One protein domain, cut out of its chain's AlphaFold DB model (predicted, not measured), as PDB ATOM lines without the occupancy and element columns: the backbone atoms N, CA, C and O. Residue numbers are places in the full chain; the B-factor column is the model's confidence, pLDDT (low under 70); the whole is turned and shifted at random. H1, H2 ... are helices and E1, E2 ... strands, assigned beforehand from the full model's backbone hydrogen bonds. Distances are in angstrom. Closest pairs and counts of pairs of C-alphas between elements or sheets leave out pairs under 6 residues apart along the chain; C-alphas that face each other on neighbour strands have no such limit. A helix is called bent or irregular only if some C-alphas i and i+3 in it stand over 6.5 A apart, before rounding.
ATOM      1  N   PRO A  21     -63.486  80.428 -19.238       85.75
ATOM      2  CA  PRO A  21     -63.757  81.852 -19.274       85.75
ATOM      3  C   PRO A  21     -63.166  82.498 -20.527       85.75
ATOM      4  O   PRO A  21     -62.125  82.089 -21.044       85.75
ATOM      5  N   TYR A  22     -63.808  83.570 -20.991       90.06
ATOM      6  CA  TYR A  22     -63.307  84.355 -22.116       90.06
ATOM      7  C   TYR A  22     -61.941  84.975 -21.804       90.06
ATOM      8  O   TYR A  22     -61.600  85.207 -20.645       90.06
ATOM      9  N   SER A  23     -61.151  85.293 -22.830       93.25
ATOM     10  CA  SER A  23     -59.887  86.015 -22.635       93.25
ATOM     11  C   SER A  23     -60.124  87.455 -22.164       93.25
ATOM     12  O   SER A  23     -61.202  88.021 -22.354       93.25
ATOM     13  N   TYR A  24     -59.094  88.093 -21.600       95.62
ATOM     14  CA  TYR A  24     -59.162  89.503 -21.194       95.62
ATOM     15  C   TYR A  24     -59.521  90.446 -22.347       95.62
ATOM     16  O   TYR A  24     -60.253  91.416 -22.144       95.62
ATOM     17  N   PHE A  25     -59.025  90.159 -23.554       96.69
ATOM     18  CA  PHE A  25     -59.373  90.918 -24.751       96.69
ATOM     19  C   PHE A  25     -60.864  90.785 -25.076       96.69
ATOM     20  O   PHE A  25     -61.526  91.784 -25.342       96.69
ATOM     21  N   VAL A  26     -61.396  89.558 -25.050       95.44
ATOM     22  CA  VAL A  26     -62.803  89.293 -25.383       95.44
ATOM     23  C   VAL A  26     -63.736  89.912 -24.347       95.44
ATOM     24  O   VAL A  26     -64.716  90.538 -24.734       95.44
ATOM     25  N   ASP A  27     -63.403  89.831 -23.056       95.00
ATOM     26  CA  ASP A  27     -64.158  90.519 -22.004       95.00
ATOM     27  C   ASP A  27     -64.231  92.032 -22.259       95.00
ATOM     28  O   ASP A  27     -65.310  92.621 -22.226       95.00
ATOM     29  N   ALA A  28     -63.092  92.669 -22.558       96.19
ATOM     30  CA  ALA A  28     -63.051  94.101 -22.852       96.19
ATOM     31  C   ALA A  28     -63.849  94.453 -24.120       96.19
ATOM     32  O   ALA A  28     -64.572  95.448 -24.125       96.19
ATOM     33  N   LEU A  29     -63.755  93.627 -25.170       96.38
ATOM     34  CA  LEU A  29     -64.517  93.791 -26.409       96.38
ATOM     35  C   LEU A  29     -66.025  93.708 -26.158       96.38
ATOM     36  O   LEU A  29     -66.765  94.549 -26.653       96.38
ATOM     37  N   VAL A  30     -66.481  92.717 -25.391       95.44
ATOM     38  CA  VAL A  30     -67.903  92.553 -25.059       95.44
ATOM     39  C   VAL A  30     -68.428  93.778 -24.317       95.44
ATOM     40  O   VAL A  30     -69.473  94.304 -24.690       95.44
ATOM     41  N   LEU A  31     -67.690  94.256 -23.309       95.12
ATOM     42  CA  LEU A  31     -68.078  95.448 -22.554       95.12
ATOM     43  C   LEU A  31     -68.188  96.681 -23.462       95.12
ATOM     44  O   LEU A  31     -69.185  97.392 -23.380       95.12
ATOM     45  N   GLN A  32     -67.221  96.892 -24.363       95.94
ATOM     46  CA  GLN A  32     -67.254  98.011 -25.314       95.94
ATOM     47  C   GLN A  32     -68.409  97.902 -26.310       95.94
ATOM     48  O   GLN A  32     -69.087  98.888 -26.562       95.94
ATOM     49  N   VAL A  33     -68.685  96.713 -26.851       96.88
ATOM     50  CA  VAL A  33     -69.805  96.535 -27.788       96.88
ATOM     51  C   VAL A  33     -71.143  96.786 -27.093       96.88
ATOM     52  O   VAL A  33     -72.021  97.405 -27.686       96.88
ATOM     53  N   ILE A  34     -71.318  96.334 -25.846       96.62
ATOM     54  CA  ILE A  34     -72.535  96.624 -25.073       96.62
ATOM     55  C   ILE A  34     -72.691  98.136 -24.875       96.62
ATOM     56  O   ILE A  34     -73.767  98.667 -25.149       96.62
ATOM     57  N   GLU A  35     -71.624  98.820 -24.454       97.25
ATOM     58  CA  GLU A  35     -71.600 100.276 -24.275       97.25
ATOM     59  C   GLU A  35     -71.941 101.004 -25.584       97.25
ATOM     60  O   GLU A  35     -72.862 101.817 -25.611       97.25
ATOM     61  N   ASP A  36     -71.320 100.626 -26.703       97.44
ATOM     62  CA  ASP A  36     -71.578 101.215 -28.019       97.44
ATOM     63  C   ASP A  36     -73.021 100.991 -28.502       97.44
ATOM     64  O   ASP A  36     -73.647 101.904 -29.045       97.44
ATOM     65  N   LEU A  37     -73.595  99.800 -28.296       97.62
ATOM     66  CA  LEU A  37     -74.998  99.532 -28.637       97.62
ATOM     67  C   LEU A  37     -75.950 100.433 -27.834       97.62
ATOM     68  O   LEU A  37     -76.967 100.894 -28.361       97.62
ATOM     69  N   MET A  38     -75.625 100.698 -26.570       97.75
ATOM     70  CA  MET A  38     -76.412 101.585 -25.718       97.75
ATOM     71  C   MET A  38     -76.247 103.052 -26.130       97.75
ATOM     72  O   MET A  38     -77.242 103.733 -26.375       97.75
ATOM     73  N   GLU A  39     -75.012 103.536 -26.247       97.81
ATOM     74  CA  GLU A  39     -74.714 104.953 -26.480       97.81
ATOM     75  C   GLU A  39     -74.986 105.397 -27.918       97.81
ATOM     76  O   GLU A  39     -75.487 106.501 -28.143       97.81
ATOM     77  N   GLN A  40     -74.684 104.548 -28.903       97.19
ATOM     78  CA  GLN A  40     -74.769 104.915 -30.317       97.19
ATOM     79  C   GLN A  40     -76.103 104.513 -30.952       97.19
ATOM     80  O   GLN A  40     -76.586 105.209 -31.846       97.19
ATOM     81  N   LEU A  41     -76.709 103.405 -30.507       95.62
ATOM     82  CA  LEU A  41     -77.956 102.878 -31.082       95.62
ATOM     83  C   LEU A  41     -79.162 102.968 -30.137       95.62
ATOM     84  O   LEU A  41     -80.273 102.623 -30.542       95.62
ATOM     85  N   GLY A  42     -78.978 103.450 -28.904       96.06
ATOM     86  CA  GLY A  42     -80.064 103.673 -27.948       96.06
ATOM     87  C   GLY A  42     -80.659 102.392 -27.362       96.06
ATOM     88  O   GLY A  42     -81.816 102.395 -26.939       96.06
ATOM     89  N   TYR A  43     -79.909 101.286 -27.366       97.31
ATOM     90  CA  TYR A  43     -80.367 100.034 -26.768       97.31
ATOM     91  C   TYR A  43     -80.439 100.183 -25.244       97.31
ATOM     92  O   TYR A  43     -79.620 100.855 -24.621       97.31
ATOM     93  N   THR A  44     -81.400  99.509 -24.616       97.19
ATOM     94  CA  THR A  44     -81.316  99.243 -23.173       97.19
ATOM     95  C   THR A  44     -80.203  98.233 -22.896       97.19
ATOM     96  O   THR A  44     -79.870  97.423 -23.763       97.19
ATOM     97  N   GLU A  45     -79.674  98.217 -21.674       94.50
ATOM     98  CA  GLU A  45     -78.642  97.258 -21.259       94.50
ATOM     99  C   GLU A  45     -79.050  95.802 -21.546       94.50
ATOM    100  O   GLU A  45     -78.284  95.045 -22.139       94.50
ATOM    101  N   THR A  46     -80.294  95.420 -21.229       94.94
ATOM    102  CA  THR A  46     -80.810  94.072 -21.521       94.94
ATOM    103  C   THR A  46     -80.840  93.779 -23.018       94.94
ATOM    104  O   THR A  46     -80.434  92.699 -23.435       94.94
ATOM    105  N   GLN A  47     -81.287  94.728 -23.846       95.56
ATOM    106  CA  GLN A  47     -81.294  94.545 -25.301       95.56
ATOM    107  C   GLN A  47     -79.876  94.402 -25.857       95.56
ATOM    108  O   GLN A  47     -79.648  93.531 -26.695       95.56
ATOM    109  N   ALA A  48     -78.933  95.229 -25.396       96.31
ATOM    110  CA  ALA A  48     -77.536  95.175 -25.816       96.31
ATOM    111  C   ALA A  48     -76.890  93.840 -25.420       96.31
ATOM    112  O   ALA A  48     -76.315  93.155 -26.266       96.31
ATOM    113  N   TYR A  49     -77.082  93.410 -24.171       93.19
ATOM    114  CA  TYR A  49     -76.624  92.113 -23.681       93.19
ATOM    115  C   TYR A  49     -77.198  90.956 -24.511       93.19
ATOM    116  O   TYR A  49     -76.453  90.121 -25.027       93.19
ATOM    117  N   THR A  50     -78.522  90.920 -24.707       94.19
ATOM    118  CA  THR A  50     -79.180  89.897 -25.532       94.19
ATOM    119  C   THR A  50     -78.637  89.906 -26.955       94.19
ATOM    120  O   THR A  50     -78.395  88.831 -27.502       94.19
ATOM    121  N   ALA A  51     -78.406  91.079 -27.548       94.19
ATOM    122  CA  ALA A  51     -77.875  91.200 -28.900       94.19
ATOM    123  C   ALA A  51     -76.478  90.574 -29.027       94.19
ATOM    124  O   ALA A  51     -76.245  89.802 -29.958       94.19
ATOM    125  N   VAL A  52     -75.588  90.847 -28.068       93.56
ATOM    126  CA  VAL A  52     -74.216  90.317 -28.049       93.56
ATOM    127  C   VAL A  52     -74.190  88.806 -27.826       93.56
ATOM    128  O   VAL A  52     -73.509  88.099 -28.562       93.56
ATOM    129  N   TYR A  53     -74.941  88.294 -26.850       89.56
ATOM    130  CA  TYR A  53     -74.834  86.887 -26.446       89.56
ATOM    131  C   TYR A  53     -75.777  85.932 -27.185       89.56
ATOM    132  O   TYR A  53     -75.513  84.735 -27.251       89.56
ATOM    133  N   SER A  54     -76.889  86.430 -27.726       90.00
ATOM    134  CA  SER A  54     -77.965  85.574 -28.259       90.00
ATOM    135  C   SER A  54     -78.709  86.149 -29.468       90.00
ATOM    136  O   SER A  54     -79.583  85.487 -30.021       90.00
ATOM    137  N   GLY A  55     -78.369  87.363 -29.910       84.81
ATOM    138  CA  GLY A  55     -79.060  88.062 -30.995       84.81
ATOM    139  C   GLY A  55     -78.516  87.771 -32.391       84.81
ATOM    140  O   GLY A  55     -79.015  88.338 -33.359       84.81
ATOM    141  N   GLY A  56     -77.498  86.912 -32.510       88.56
ATOM    142  CA  GLY A  56     -76.914  86.516 -33.794       88.56
ATOM    143  C   GLY A  56     -75.983  87.556 -34.424       88.56
ATOM    144  O   GLY A  56     -75.751  87.507 -35.633       88.56
ATOM    145  N   LEU A  57     -75.452  88.501 -33.640       92.12
ATOM    146  CA  LEU A  57     -74.459  89.459 -34.128       92.12
ATOM    147  C   LEU A  57     -73.162  88.755 -34.552       92.12
ATOM    148  O   LEU A  57     -72.674  87.849 -33.882       92.12
ATOM    149  N   SER A  58     -72.570  89.221 -35.652       93.81
ATOM    150  CA  SER A  58     -71.193  88.888 -36.029       93.81
ATOM    151  C   SER A  58     -70.275  90.038 -35.628       93.81
ATOM    152  O   SER A  58     -70.358  91.123 -36.202       93.81
ATOM    153  N   ILE A  59     -69.419  89.806 -34.632       93.62
ATOM    154  CA  ILE A  59     -68.500  90.813 -34.087       93.62
ATOM    155  C   ILE A  59     -67.102  90.564 -34.661       93.62
ATOM    156  O   ILE A  59     -66.486  89.532 -34.399       93.62
ATOM    157  N   TYR A  60     -66.593  91.521 -35.437       94.31
ATOM    158  CA  TYR A  60     -65.248  91.475 -36.009       94.31
ATOM    159  C   TYR A  60     -64.302  92.295 -35.138       94.31
ATOM    160  O   TYR A  60     -64.466  93.506 -35.010       94.31
ATOM    161  N   SER A  61     -63.319  91.634 -34.528       96.38
ATOM    162  CA  SER A  61     -62.394  92.277 -33.598       96.38
ATOM    163  C   SER A  61     -61.074  92.677 -34.260       96.38
ATOM    164  O   SER A  61     -60.705  92.197 -35.333       96.38
ATOM    165  N   THR A  62     -60.327  93.551 -33.590       97.44
ATOM    166  CA  THR A  62     -58.974  93.955 -33.996       97.44
ATOM    167  C   THR A  62     -57.887  92.999 -33.504       97.44
ATOM    168  O   THR A  62     -56.707  93.238 -33.783       97.44
ATOM    169  N   GLN A  63     -58.266  91.951 -32.767       97.50
ATOM    170  CA  GLN A  63     -57.341  91.039 -32.109       97.50
ATOM    171  C   GLN A  63     -56.431  90.350 -33.123       97.50
ATOM    172  O   GLN A  63     -56.879  89.808 -34.133       97.50
ATOM    173  N   ASN A  64     -55.141  90.321 -32.820       97.94
ATOM    174  CA  ASN A  64     -54.180  89.492 -33.517       97.94
ATOM    175  C   ASN A  64     -53.869  88.272 -32.644       97.94
ATOM    176  O   ASN A  64     -53.233  88.397 -31.601       97.94
ATOM    177  N   LEU A  65     -54.314  87.092 -33.082       95.94
ATOM    178  CA  LEU A  65     -54.190  85.857 -32.302       95.94
ATOM    179  C   LEU A  65     -52.731  85.468 -32.027       95.94
ATOM    180  O   LEU A  65     -52.430  85.009 -30.932       95.94
ATOM    181  N   MET A  66     -51.819  85.708 -32.973       97.44
ATOM    182  CA  MET A  66     -50.397  85.407 -32.787       97.44
ATOM    183  C   MET A  66     -49.768  86.324 -31.730       97.44
ATOM    184  O   MET A  66     -49.040  85.861 -30.858       97.44
ATOM    185  N   MET A  67     -50.071  87.625 -31.768       97.69
ATOM    186  CA  MET A  67     -49.595  88.562 -30.742       97.69
ATOM    187  C   MET A  67     -50.195  88.247 -29.373       97.69
ATOM    188  O   MET A  67     -49.496  88.359 -28.369       97.69
ATOM    189  N   GLN A  68     -51.472  87.857 -29.331       97.12
ATOM    190  CA  GLN A  68     -52.137  87.458 -28.096       97.12
ATOM    191  C   GLN A  68     -51.447  86.246 -27.467       97.12
ATOM    192  O   GLN A  68     -51.085  86.323 -26.300       97.12
ATOM    193  N   GLN A  69     -51.189  85.193 -28.250       96.31
ATOM    194  CA  GLN A  69     -50.485  83.991 -27.786       96.31
ATOM    195  C   GLN A  69     -49.124  84.333 -27.174       96.31
ATOM    196  O   GLN A  69     -48.852  83.946 -26.043       96.31
ATOM    197  N   ILE A  70     -48.316  85.149 -27.860       97.31
ATOM    198  CA  ILE A  70     -47.015  85.596 -27.338       97.31
ATOM    199  C   ILE A  70     -47.183  86.372 -26.024       97.31
ATOM    200  O   ILE A  70     -46.420  86.175 -25.082       97.31
ATOM    201  N   CYS A  71     -48.175  87.265 -25.934       97.00
ATOM    202  CA  CYS A  71     -48.412  88.022 -24.704       97.00
ATOM    203  C   CYS A  71     -48.830  87.114 -23.543       97.00
ATOM    204  O   CYS A  71     -48.373  87.335 -22.421       97.00
ATOM    205  N   ASP A  72     -49.684  86.122 -23.796       94.81
ATOM    206  CA  ASP A  72     -50.141  85.163 -22.790       94.81
ATOM    207  C   ASP A  72     -48.980  84.279 -22.307       94.81
ATOM    208  O   ASP A  72     -48.808  84.099 -21.099       94.81
ATOM    209  N   GLU A  73     -48.141  83.794 -23.226       95.38
ATOM    210  CA  GLU A  73     -46.937  83.009 -22.928       95.38
ATOM    211  C   GLU A  73     -45.937  83.814 -22.087       95.38
ATOM    212  O   GLU A  73     -45.573  83.406 -20.984       95.38
ATOM    213  N   GLU A  74     -45.533  84.998 -22.553       95.81
ATOM    214  CA  GLU A  74     -44.496  85.794 -21.886       95.81
ATOM    215  C   GLU A  74     -44.963  86.396 -20.559       95.81
ATOM    216  O   GLU A  74     -44.170  86.538 -19.622       95.81
ATOM    217  N   SER A  75     -46.253  86.719 -20.431       94.06
ATOM    218  CA  SER A  75     -46.808  87.186 -19.156       94.06
ATOM    219  C   SER A  75     -46.747  86.088 -18.093       94.06
ATOM    220  O   SER A  75     -46.469  86.380 -16.927       94.06
ATOM    221  N   ASN A  76     -46.958  84.832 -18.490       92.56
ATOM    222  CA  ASN A  76     -46.923  83.674 -17.597       92.56
ATOM    223  C   ASN A  76     -45.539  83.022 -17.481       92.56
ATOM    224  O   ASN A  76     -45.346  82.152 -16.635       92.56
ATOM    225  N   ASN A  77     -44.555  83.476 -18.257       92.38
ATOM    226  CA  ASN A  77     -43.187  82.996 -18.168       92.38
ATOM    227  C   ASN A  77     -42.491  83.520 -16.903       92.38
ATOM    228  O   ASN A  77     -42.056  84.667 -16.812       92.38
ATOM    229  N   ASP A  78     -42.330  82.632 -15.931       89.19
ATOM    230  CA  ASP A  78     -41.638  82.880 -14.669       89.19
ATOM    231  C   ASP A  78     -40.197  83.392 -14.808       89.19
ATOM    232  O   ASP A  78     -39.692  84.051 -13.896       89.19
ATOM    233  N   ALA A  79     -39.511  83.097 -15.917       91.12
ATOM    234  CA  ALA A  79     -38.155  83.591 -16.157       91.12
ATOM    235  C   ALA A  79     -38.107  85.125 -16.289       91.12
ATOM    236  O   ALA A  79     -37.077  85.731 -15.993       91.12
ATOM    237  N   ASN A  80     -39.230  85.757 -16.646       91.06
ATOM    238  CA  ASN A  80     -39.359  87.212 -16.739       91.06
ATOM    239  C   ASN A  80     -39.504  87.895 -15.361       91.06
ATOM    240  O   ASN A  80     -39.506  89.125 -15.283       91.06
ATOM    241  N   TYR A  81     -39.577  87.124 -14.265       89.25
ATOM    242  CA  TYR A  81     -39.788  87.615 -12.895       89.25
ATOM    243  C   TYR A  81     -38.748  87.045 -11.903       89.25
ATOM    244  O   TYR A  81     -39.101  86.351 -10.949       89.25
ATOM    245  N   SER A 163     -49.700  93.204 -16.400       95.19
ATOM    246  CA  SER A 163     -50.721  93.437 -17.418       95.19
ATOM    247  C   SER A 163     -50.120  94.123 -18.633       95.19
ATOM    248  O   SER A 163     -49.273  95.005 -18.485       95.19
ATOM    249  N   VAL A 164     -50.592  93.755 -19.821       96.25
ATOM    250  CA  VAL A 164     -50.049  94.205 -21.106       96.25
ATOM    251  C   VAL A 164     -51.186  94.628 -22.031       96.25
ATOM    252  O   VAL A 164     -52.252  94.018 -22.064       96.25
ATOM    253  N   THR A 165     -50.964  95.684 -22.808       97.25
ATOM    254  CA  THR A 165     -51.826  96.078 -23.929       97.25
ATOM    255  C   THR A 165     -50.937  96.451 -25.099       97.25
ATOM    256  O   THR A 165     -50.082  97.326 -24.969       97.25
ATOM    257  N   ILE A 166     -51.132  95.783 -26.232       98.12
ATOM    258  CA  ILE A 166     -50.398  96.057 -27.466       98.12
ATOM    259  C   ILE A 166     -51.299  96.858 -28.392       98.12
ATOM    260  O   ILE A 166     -52.395  96.411 -28.733       98.12
ATOM    261  N   ILE A 167     -50.827  98.034 -28.797       98.12
ATOM    262  CA  ILE A 167     -51.555  98.971 -29.653       98.12
ATOM    263  C   ILE A 167     -50.781  99.135 -30.957       98.12
ATOM    264  O   ILE A 167     -49.578  99.389 -30.942       98.12
ATOM    265  N   ASP A 168     -51.480  99.016 -32.079       98.19
ATOM    266  CA  ASP A 168     -50.974  99.442 -33.376       98.19
ATOM    267  C   ASP A 168     -50.951 100.975 -33.411       98.19
ATOM    268  O   ASP A 168     -51.992 101.629 -33.391       98.19
ATOM    269  N   GLN A 169     -49.758 101.559 -33.447       97.31
ATOM    270  CA  GLN A 169     -49.567 103.004 -33.358       97.31
ATOM    271  C   GLN A 169     -50.120 103.782 -34.561       97.31
ATOM    272  O   GLN A 169     -50.392 104.973 -34.435       97.31
ATOM    273  N   ASN A 170     -50.281 103.136 -35.720       97.75
ATOM    274  CA  ASN A 170     -50.778 103.796 -36.926       97.75
ATOM    275  C   ASN A 170     -52.307 103.895 -36.905       97.75
ATOM    276  O   ASN A 170     -52.869 104.856 -37.424       97.75
ATOM    277  N   THR A 171     -52.975 102.890 -36.337       97.75
ATOM    278  CA  THR A 171     -54.442 102.772 -36.353       97.75
ATOM    279  C   THR A 171     -55.098 103.017 -34.995       97.75
ATOM    280  O   THR A 171     -56.310 103.192 -34.932       97.75
ATOM    281  N   GLY A 172     -54.326 102.994 -33.908       97.06
ATOM    282  CA  GLY A 172     -54.825 103.027 -32.532       97.06
ATOM    283  C   GLY A 172     -55.494 101.725 -32.077       97.06
ATOM    284  O   GLY A 172     -56.003 101.657 -30.962       97.06
ATOM    285  N   GLN A 173     -55.508 100.684 -32.914       97.88
ATOM    286  CA  GLN A 173     -56.198  99.432 -32.617       97.88
ATOM    287  C   GLN A 173     -55.439  98.602 -31.583       97.88
ATOM    288  O   GLN A 173     -54.237  98.367 -31.722       97.88
ATOM    289  N   ILE A 174     -56.159  98.060 -30.603       98.12
ATOM    290  CA  ILE A 174     -55.597  97.078 -29.675       98.12
ATOM    291  C   ILE A 174     -55.481  95.732 -30.398       98.12
ATOM    292  O   ILE A 174     -56.458  95.228 -30.954       98.12
ATOM    293  N   LYS A 175     -54.283  95.148 -30.399       98.06
ATOM    294  CA  LYS A 175     -53.980  93.868 -31.060       98.06
ATOM    295  C   LYS A 175     -53.896  92.698 -30.089       98.06
ATOM    296  O   LYS A 175     -54.234  91.584 -30.472       98.06
ATOM    297  N   ALA A 176     -53.479  92.945 -28.852       98.12
ATOM    298  CA  ALA A 176     -53.409  91.941 -27.795       98.12
ATOM    299  C   ALA A 176     -53.597  92.599 -26.427       98.12
ATOM    300  O   ALA A 176     -53.232  93.767 -26.239       98.12
ATOM    301  N   MET A 177     -54.162  91.856 -25.477       97.56
ATOM    302  CA  MET A 177     -54.410  92.340 -24.121       97.56
ATOM    303  C   MET A 177     -54.290  91.212 -23.097       97.56
ATOM    304  O   MET A 177     -54.907  90.161 -23.248       97.56
ATOM    305  N   VAL A 178     -53.557  91.473 -22.014       96.88
ATOM    306  CA  VAL A 178     -53.417  90.583 -20.855       96.88
ATOM    307  C   VAL A 178     -53.711  91.381 -19.591       96.88
ATOM    308  O   VAL A 178     -53.039  92.371 -19.307       96.88
ATOM    309  N   GLY A 179     -54.721  90.969 -18.826       95.38
ATOM    310  CA  GLY A 179     -55.188  91.670 -17.624       95.38
ATOM    311  C   GLY A 179     -54.562  91.202 -16.306       95.38
ATOM    312  O   GLY A 179     -54.792  91.828 -15.266       95.38
ATOM    313  N   GLY A 180     -53.786  90.121 -16.327       94.25
ATOM    314  CA  GLY A 180     -53.190  89.499 -15.147       94.25
ATOM    315  C   GLY A 180     -52.361  88.273 -15.519       94.25
ATOM    316  O   GLY A 180     -52.546  87.715 -16.599       94.25
ATOM    317  N   ARG A 181     -51.476  87.854 -14.611       93.38
ATOM    318  CA  ARG A 181     -50.782  86.559 -14.699       93.38
ATOM    319  C   ARG A 181     -51.618  85.462 -14.048       93.38
ATOM    320  O   ARG A 181     -52.393  85.747 -13.133       93.38
ATOM    321  N   GLY A 182     -51.354  84.223 -14.435       90.19
ATOM    322  CA  GLY A 182     -52.085  83.037 -14.014       90.19
ATOM    323  C   GLY A 182     -53.230  82.706 -14.963       90.19
ATOM    324  O   GLY A 182     -53.605  83.503 -15.829       90.19
ATOM    325  N   THR A 183     -53.783  81.513 -14.781       86.81
ATOM    326  CA  THR A 183     -54.983  81.083 -15.493       86.81
ATOM    327  C   THR A 183     -56.150  81.974 -15.095       86.81
ATOM    328  O   THR A 183     -56.337  82.334 -13.931       86.81
ATOM    329  N   LYS A 184     -56.921  82.398 -16.092       86.88
ATOM    330  CA  LYS A 184     -58.149  83.141 -15.854       86.88
ATOM    331  C   LYS A 184     -59.235  82.137 -15.492       86.88
ATOM    332  O   LYS A 184     -59.484  81.233 -16.275       86.88
ATOM    333  N   GLU A 185     -59.883  82.336 -14.349       83.75
ATOM    334  CA  GLU A 185     -60.898  81.410 -13.811       83.75
ATOM    335  C   GLU A 185     -62.340  81.896 -14.035       83.75
ATOM    336  O   GLU A 185     -63.299  81.144 -13.898       83.75
ATOM    337  N   THR A 186     -62.542  83.178 -14.359       84.62
ATOM    338  CA  THR A 186     -63.891  83.758 -14.481       84.62
ATOM    339  C   THR A 186     -63.953  84.811 -15.580       84.62
ATOM    340  O   THR A 186     -63.037  85.625 -15.725       84.62
ATOM    341  N   SER A 187     -65.021  84.792 -16.383       88.88
ATOM    342  CA  SER A 187     -65.346  85.833 -17.372       88.88
ATOM    343  C   SER A 187     -65.706  87.148 -16.686       88.88
ATOM    344  O   SER A 187     -66.299  87.139 -15.613       88.88
ATOM    345  N   LEU A 188     -65.343  88.280 -17.291       87.94
ATOM    346  CA  LEU A 188     -65.571  89.626 -16.744       87.94
ATOM    347  C   LEU A 188     -64.942  89.863 -15.354       87.94
ATOM    348  O   LEU A 188     -65.366  90.744 -14.607       87.94
ATOM    349  N   GLY A 189     -63.911  89.086 -15.004       87.25
ATOM    350  CA  GLY A 189     -63.096  89.308 -13.811       87.25
ATOM    351  C   GLY A 189     -62.207  90.554 -13.921       87.25
ATOM    352  O   GLY A 189     -62.203  91.271 -14.922       87.25
ATOM    353  N   LEU A 190     -61.401  90.810 -12.886       90.81
ATOM    354  CA  LEU A 190     -60.499  91.964 -12.852       90.81
ATOM    355  C   LEU A 190     -59.529  91.967 -14.047       90.81
ATOM    356  O   LEU A 190     -58.622  91.139 -14.123       90.81
ATOM    357  N   ASN A 191     -59.651  92.969 -14.917       94.56
ATOM    358  CA  ASN A 191     -58.766  93.172 -16.058       94.56
ATOM    359  C   ASN A 191     -57.895  94.421 -15.853       94.56
ATOM    360  O   ASN A 191     -58.280  95.527 -16.229       94.56
ATOM    361  N   ARG A 192     -56.682  94.258 -15.308       95.38
ATOM    362  CA  ARG A 192     -55.785  95.390 -14.989       95.38
ATOM    363  C   ARG A 192     -55.365  96.213 -16.211       95.38
ATOM    364  O   ARG A 192     -55.015  97.378 -16.044       95.38
ATOM    365  N   ALA A 193     -55.424  95.626 -17.407       95.44
ATOM    366  CA  ALA A 193     -55.141  96.304 -18.668       95.44
ATOM    367  C   ALA A 193     -56.299  97.194 -19.157       95.44
ATOM    368  O   ALA A 193     -56.087  98.033 -20.028       95.44
ATOM    369  N   TYR A 194     -57.503  97.041 -18.595       94.44
ATOM    370  CA  TYR A 194     -58.696  97.763 -19.035       94.44
ATOM    371  C   TYR A 194     -59.406  98.500 -17.892       94.44
ATOM    372  O   TYR A 194     -59.464  99.730 -17.883       94.44
ATOM    373  N   GLN A 195     -59.920  97.774 -16.895       87.81
ATOM    374  CA  GLN A 195     -60.758  98.326 -15.826       87.81
ATOM    375  C   GLN A 195     -60.463  97.684 -14.457       87.81
ATOM    376  O   GLN A 195     -60.029  96.544 -14.343       87.81
ATOM    377  N   GLY A 196     -60.696  98.440 -13.379       77.69
ATOM    378  CA  GLY A 196     -60.608  97.929 -12.003       77.69
ATOM    379  C   GLY A 196     -59.237  98.030 -11.317       77.69
ATOM    380  O   GLY A 196     -59.143  97.741 -10.130       77.69
ATOM    381  N   SER A 197     -58.175  98.494 -11.994       88.69
ATOM    382  CA  SER A 197     -56.856  98.692 -11.356       88.69
ATOM    383  C   SER A 197     -56.073  99.891 -11.912       88.69
ATOM    384  O   SER A 197     -54.985  99.748 -12.472       88.69
ATOM    385  N   LYS A 198     -56.589 101.110 -11.709       90.69
ATOM    386  CA  LYS A 198     -55.853 102.343 -12.041       90.69
ATOM    387  C   LYS A 198     -54.636 102.489 -11.119       90.69
ATOM    388  O   LYS A 198     -54.768 102.486  -9.896       90.69
ATOM    389  N   ARG A 199     -53.445 102.630 -11.703       91.00
ATOM    390  CA  ARG A 199     -52.177 102.835 -10.982       91.00
ATOM    391  C   ARG A 199     -51.512 104.124 -11.450       91.00
ATOM    392  O   ARG A 199     -51.703 104.554 -12.583       91.00
ATOM    393  N   GLN A 200     -50.716 104.738 -10.574       92.88
ATOM    394  CA  GLN A 200     -49.901 105.884 -10.967       92.88
ATOM    395  C   GLN A 200     -48.835 105.438 -11.991       92.88
ATOM    396  O   GLN A 200     -48.078 104.514 -11.696       92.88
ATOM    397  N   PRO A 201     -48.733 106.081 -13.169       93.00
ATOM    398  CA  PRO A 201     -47.789 105.687 -14.224       93.00
ATOM    399  C   PRO A 201     -46.323 106.025 -13.901       93.00
ATOM    400  O   PRO A 201     -45.410 105.648 -14.634       93.00
ATOM    401  N   GLY A 202     -46.075 106.772 -12.820       92.44
ATOM    402  CA  GLY A 202     -44.732 107.178 -12.416       92.44
ATOM    403  C   GLY A 202     -44.020 108.021 -13.479       92.44
ATOM    404  O   GLY A 202     -44.631 108.832 -14.177       92.44
ATOM    405  N   SER A 203     -42.702 107.836 -13.607       94.00
ATOM    406  CA  SER A 203     -41.872 108.625 -14.533       94.00
ATOM    407  C   SER A 203     -42.223 108.419 -16.011       94.00
ATOM    408  O   SER A 203     -41.913 109.300 -16.812       94.00
ATOM    409  N   CYS A 204     -42.909 107.328 -16.371       95.19
ATOM    410  CA  CYS A 204     -43.366 107.061 -17.738       95.19
ATOM    411  C   CYS A 204     -44.330 108.139 -18.264       95.19
ATOM    412  O   CYS A 204     -44.484 108.285 -19.470       95.19
ATOM    413  N   PHE A 205     -44.941 108.935 -17.379       96.25
ATOM    414  CA  PHE A 205     -45.838 110.028 -17.758       96.25
ATOM    415  C   PHE A 205     -45.119 111.350 -18.073       96.25
ATOM    416  O   PHE A 205     -45.705 112.243 -18.683       96.25
ATOM    417  N   LYS A 206     -43.838 111.495 -17.699       95.25
ATOM    418  CA  LYS A 206     -43.064 112.734 -17.911       95.25
ATOM    419  C   LYS A 206     -43.031 113.204 -19.375       95.25
ATOM    420  O   LYS A 206     -43.151 114.415 -19.576       95.25
ATOM    421  N   PRO A 207     -42.901 112.324 -20.393       95.81
ATOM    422  CA  PRO A 207     -42.980 112.743 -21.790       95.81
ATOM    423  C   PRO A 207     -44.273 113.488 -22.125       95.81
ATOM    424  O   PRO A 207     -44.212 114.515 -22.787       95.81
ATOM    425  N   LEU A 208     -45.418 113.034 -21.610       95.88
ATOM    426  CA  LEU A 208     -46.717 113.658 -21.869       95.88
ATOM    427  C   LEU A 208     -46.949 114.907 -21.011       95.88
ATOM    428  O   LEU A 208     -47.466 115.905 -21.498       95.88
ATOM    429  N   ALA A 209     -46.561 114.866 -19.736       95.62
ATOM    430  CA  ALA A 209     -46.899 115.918 -18.776       95.62
ATOM    431  C   ALA A 209     -45.926 117.101 -18.751       95.62
ATOM    432  O   ALA A 209     -46.303 118.194 -18.335       95.62
ATOM    433  N   ALA A 210     -44.663 116.879 -19.120       93.81
ATOM    434  CA  ALA A 210     -43.604 117.871 -18.959       93.81
ATOM    435  C   ALA A 210     -42.840 118.116 -20.260       93.81
ATOM    436  O   ALA A 210     -42.792 119.249 -20.733       93.81
ATOM    437  N   TYR A 211     -42.244 117.076 -20.853       94.75
ATOM    438  CA  TYR A 211     -41.326 117.274 -21.977       94.75
ATOM    439  C   TYR A 211     -42.045 117.650 -23.274       94.75
ATOM    440  O   TYR A 211     -41.617 118.593 -23.932       94.75
ATOM    441  N   GLY A 212     -43.150 116.976 -23.607       96.06
ATOM    442  CA  GLY A 212     -43.988 117.299 -24.764       96.06
ATOM    443  C   GLY A 212     -44.463 118.754 -24.736       96.06
ATOM    444  O   GLY A 212     -44.064 119.517 -25.613       96.06
ATOM    445  N   PRO A 213     -45.192 119.191 -23.689       96.69
ATOM    446  CA  PRO A 213     -45.602 120.588 -23.534       96.69
ATOM    447  C   PRO A 213     -44.420 121.566 -23.477       96.69
ATOM    448  O   PRO A 213     -44.497 122.681 -23.989       96.69
ATOM    449  N   GLY A 214     -43.302 121.149 -22.872       96.19
ATOM    450  CA  GLY A 214     -42.078 121.939 -22.817       96.19
ATOM    451  C   GLY A 214     -41.532 122.274 -24.206       96.19
ATOM    452  O   GLY A 214     -41.133 123.414 -24.447       96.19
ATOM    453  N   MET A 215     -41.521 121.299 -25.112       96.25
ATOM    454  CA  MET A 215     -41.073 121.498 -26.491       96.25
ATOM    455  C   MET A 215     -42.116 122.229 -27.333       96.25
ATOM    456  O   MET A 215     -41.771 123.172 -28.037       96.25
ATOM    457  N   ASP A 216     -43.378 121.821 -27.223       96.81
ATOM    458  CA  ASP A 216     -44.481 122.320 -28.042       96.81
ATOM    459  C   ASP A 216     -44.831 123.788 -27.744       96.81
ATOM    460  O   ASP A 216     -44.931 124.613 -28.648       96.81
ATOM    461  N   SER A 217     -44.954 124.136 -26.462       96.00
ATOM    462  CA  SER A 217     -45.502 125.429 -26.033       96.00
ATOM    463  C   SER A 217     -44.486 126.335 -25.329       96.00
ATOM    464  O   SER A 217     -44.666 127.551 -25.287       96.00
ATOM    465  N   CYS A 218     -43.406 125.779 -24.768       93.69
ATOM    466  CA  CYS A 218     -42.441 126.540 -23.960       93.69
ATOM    467  C   CYS A 218     -41.091 126.780 -24.662       93.69
ATOM    468  O   CYS A 218     -40.139 127.226 -24.011       93.69
ATOM    469  N   GLY A 219     -40.982 126.459 -25.957       94.38
ATOM    470  CA  GLY A 219     -39.779 126.680 -26.767       94.38
ATOM    471  C   GLY A 219     -38.547 125.905 -26.292       94.38
ATOM    472  O   GLY A 219     -37.416 126.306 -26.571       94.38
TER     473      GLY A 219
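This is residues 21 to 81 and 163 to 219 of the 246 residues of the protein "Penicillin-binding protein 1F" of Lachnospiraceae bacterium (UniProt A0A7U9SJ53). A small hairpin of two strands, E1 and E2, lies in the middle, with H3 packed on it, mostly on E2; the first turns of H1 meet E2, and from there H1 runs away as a long arm with H2 packed beside its farther part. Residues 198 to 219, which include H4, stick out free of the rest. The printed part has 118 residues with four named helices and two named strands, in the order H1 H2 H3 E1 E2 H4; the sheet E1 - E2 is antiparallel and the class is mostly helix. The whole is loose, with a radius of gyration of the C-alphas of 17.6 A and spans of 54 by 41 by 25 A.

Find C-alpha 24 at (-59.162, 89.503, -21.194); from there H1 runs through residues 24 to 41, 25.1 A from first to last C-alpha. Next look at H2, residues 45 to 54, 13.6 A long, and H3, residues 65 to 76, 16.5 A long. Beyond the cut, E1 begins at C-alpha 164 at (-50.049, 94.205, -21.106) and takes residues 164 to 167, 9.9 A; E2 takes residues 174 to 178, 11.2 A. Last comes H4, residues 202 to 216, 21.8 A long, ending at C-alpha 216 at (-44.481, 122.320, -28.042). H4 is only just irregular: its C-alphas 204 and 207 are 7.0 A apart.

Start at the hairpin E1 and E2, antiparallel at 179 degrees, where N 166 and O 176 are 2.9 A apart and N 175 and O 166 are 2.8 A apart, within hydrogen-bond range. H3 has 12 pairs of C-alphas within 8 A of E2, the closest being those of Gln 68 and Ala 176 at 4.7 A. H1 comes to E2 with the closest C-alphas, Phe 25 and Met 177, 5.2 A apart. H1 touches H2 with its residues 30 to 38 alone, opposite ways at a steep tilt of 52 degrees; the closest C-alphas are those of Ile 34 and Ala 48, 5.3 A apart. H3 and H4 touch no helix. In H1, H2 and H3 every O i to N i+4 pair is within hydrogen-bond range; in H4 5 of 11 are, beside 6 of 12 O i to N i+3 pairs.

Look for the two C-alphas farthest apart at Ser 54 and Gly 219, 56.1 A. Residues 82 to 162 are not printed, and C-alphas 81 and 163 are 13.2 A apart across that cut. The link from E2 to H4 is long, 23 residues, 179 to 201. The mean pLDDT of the printed part is 94.2, and no printed residue is under 70.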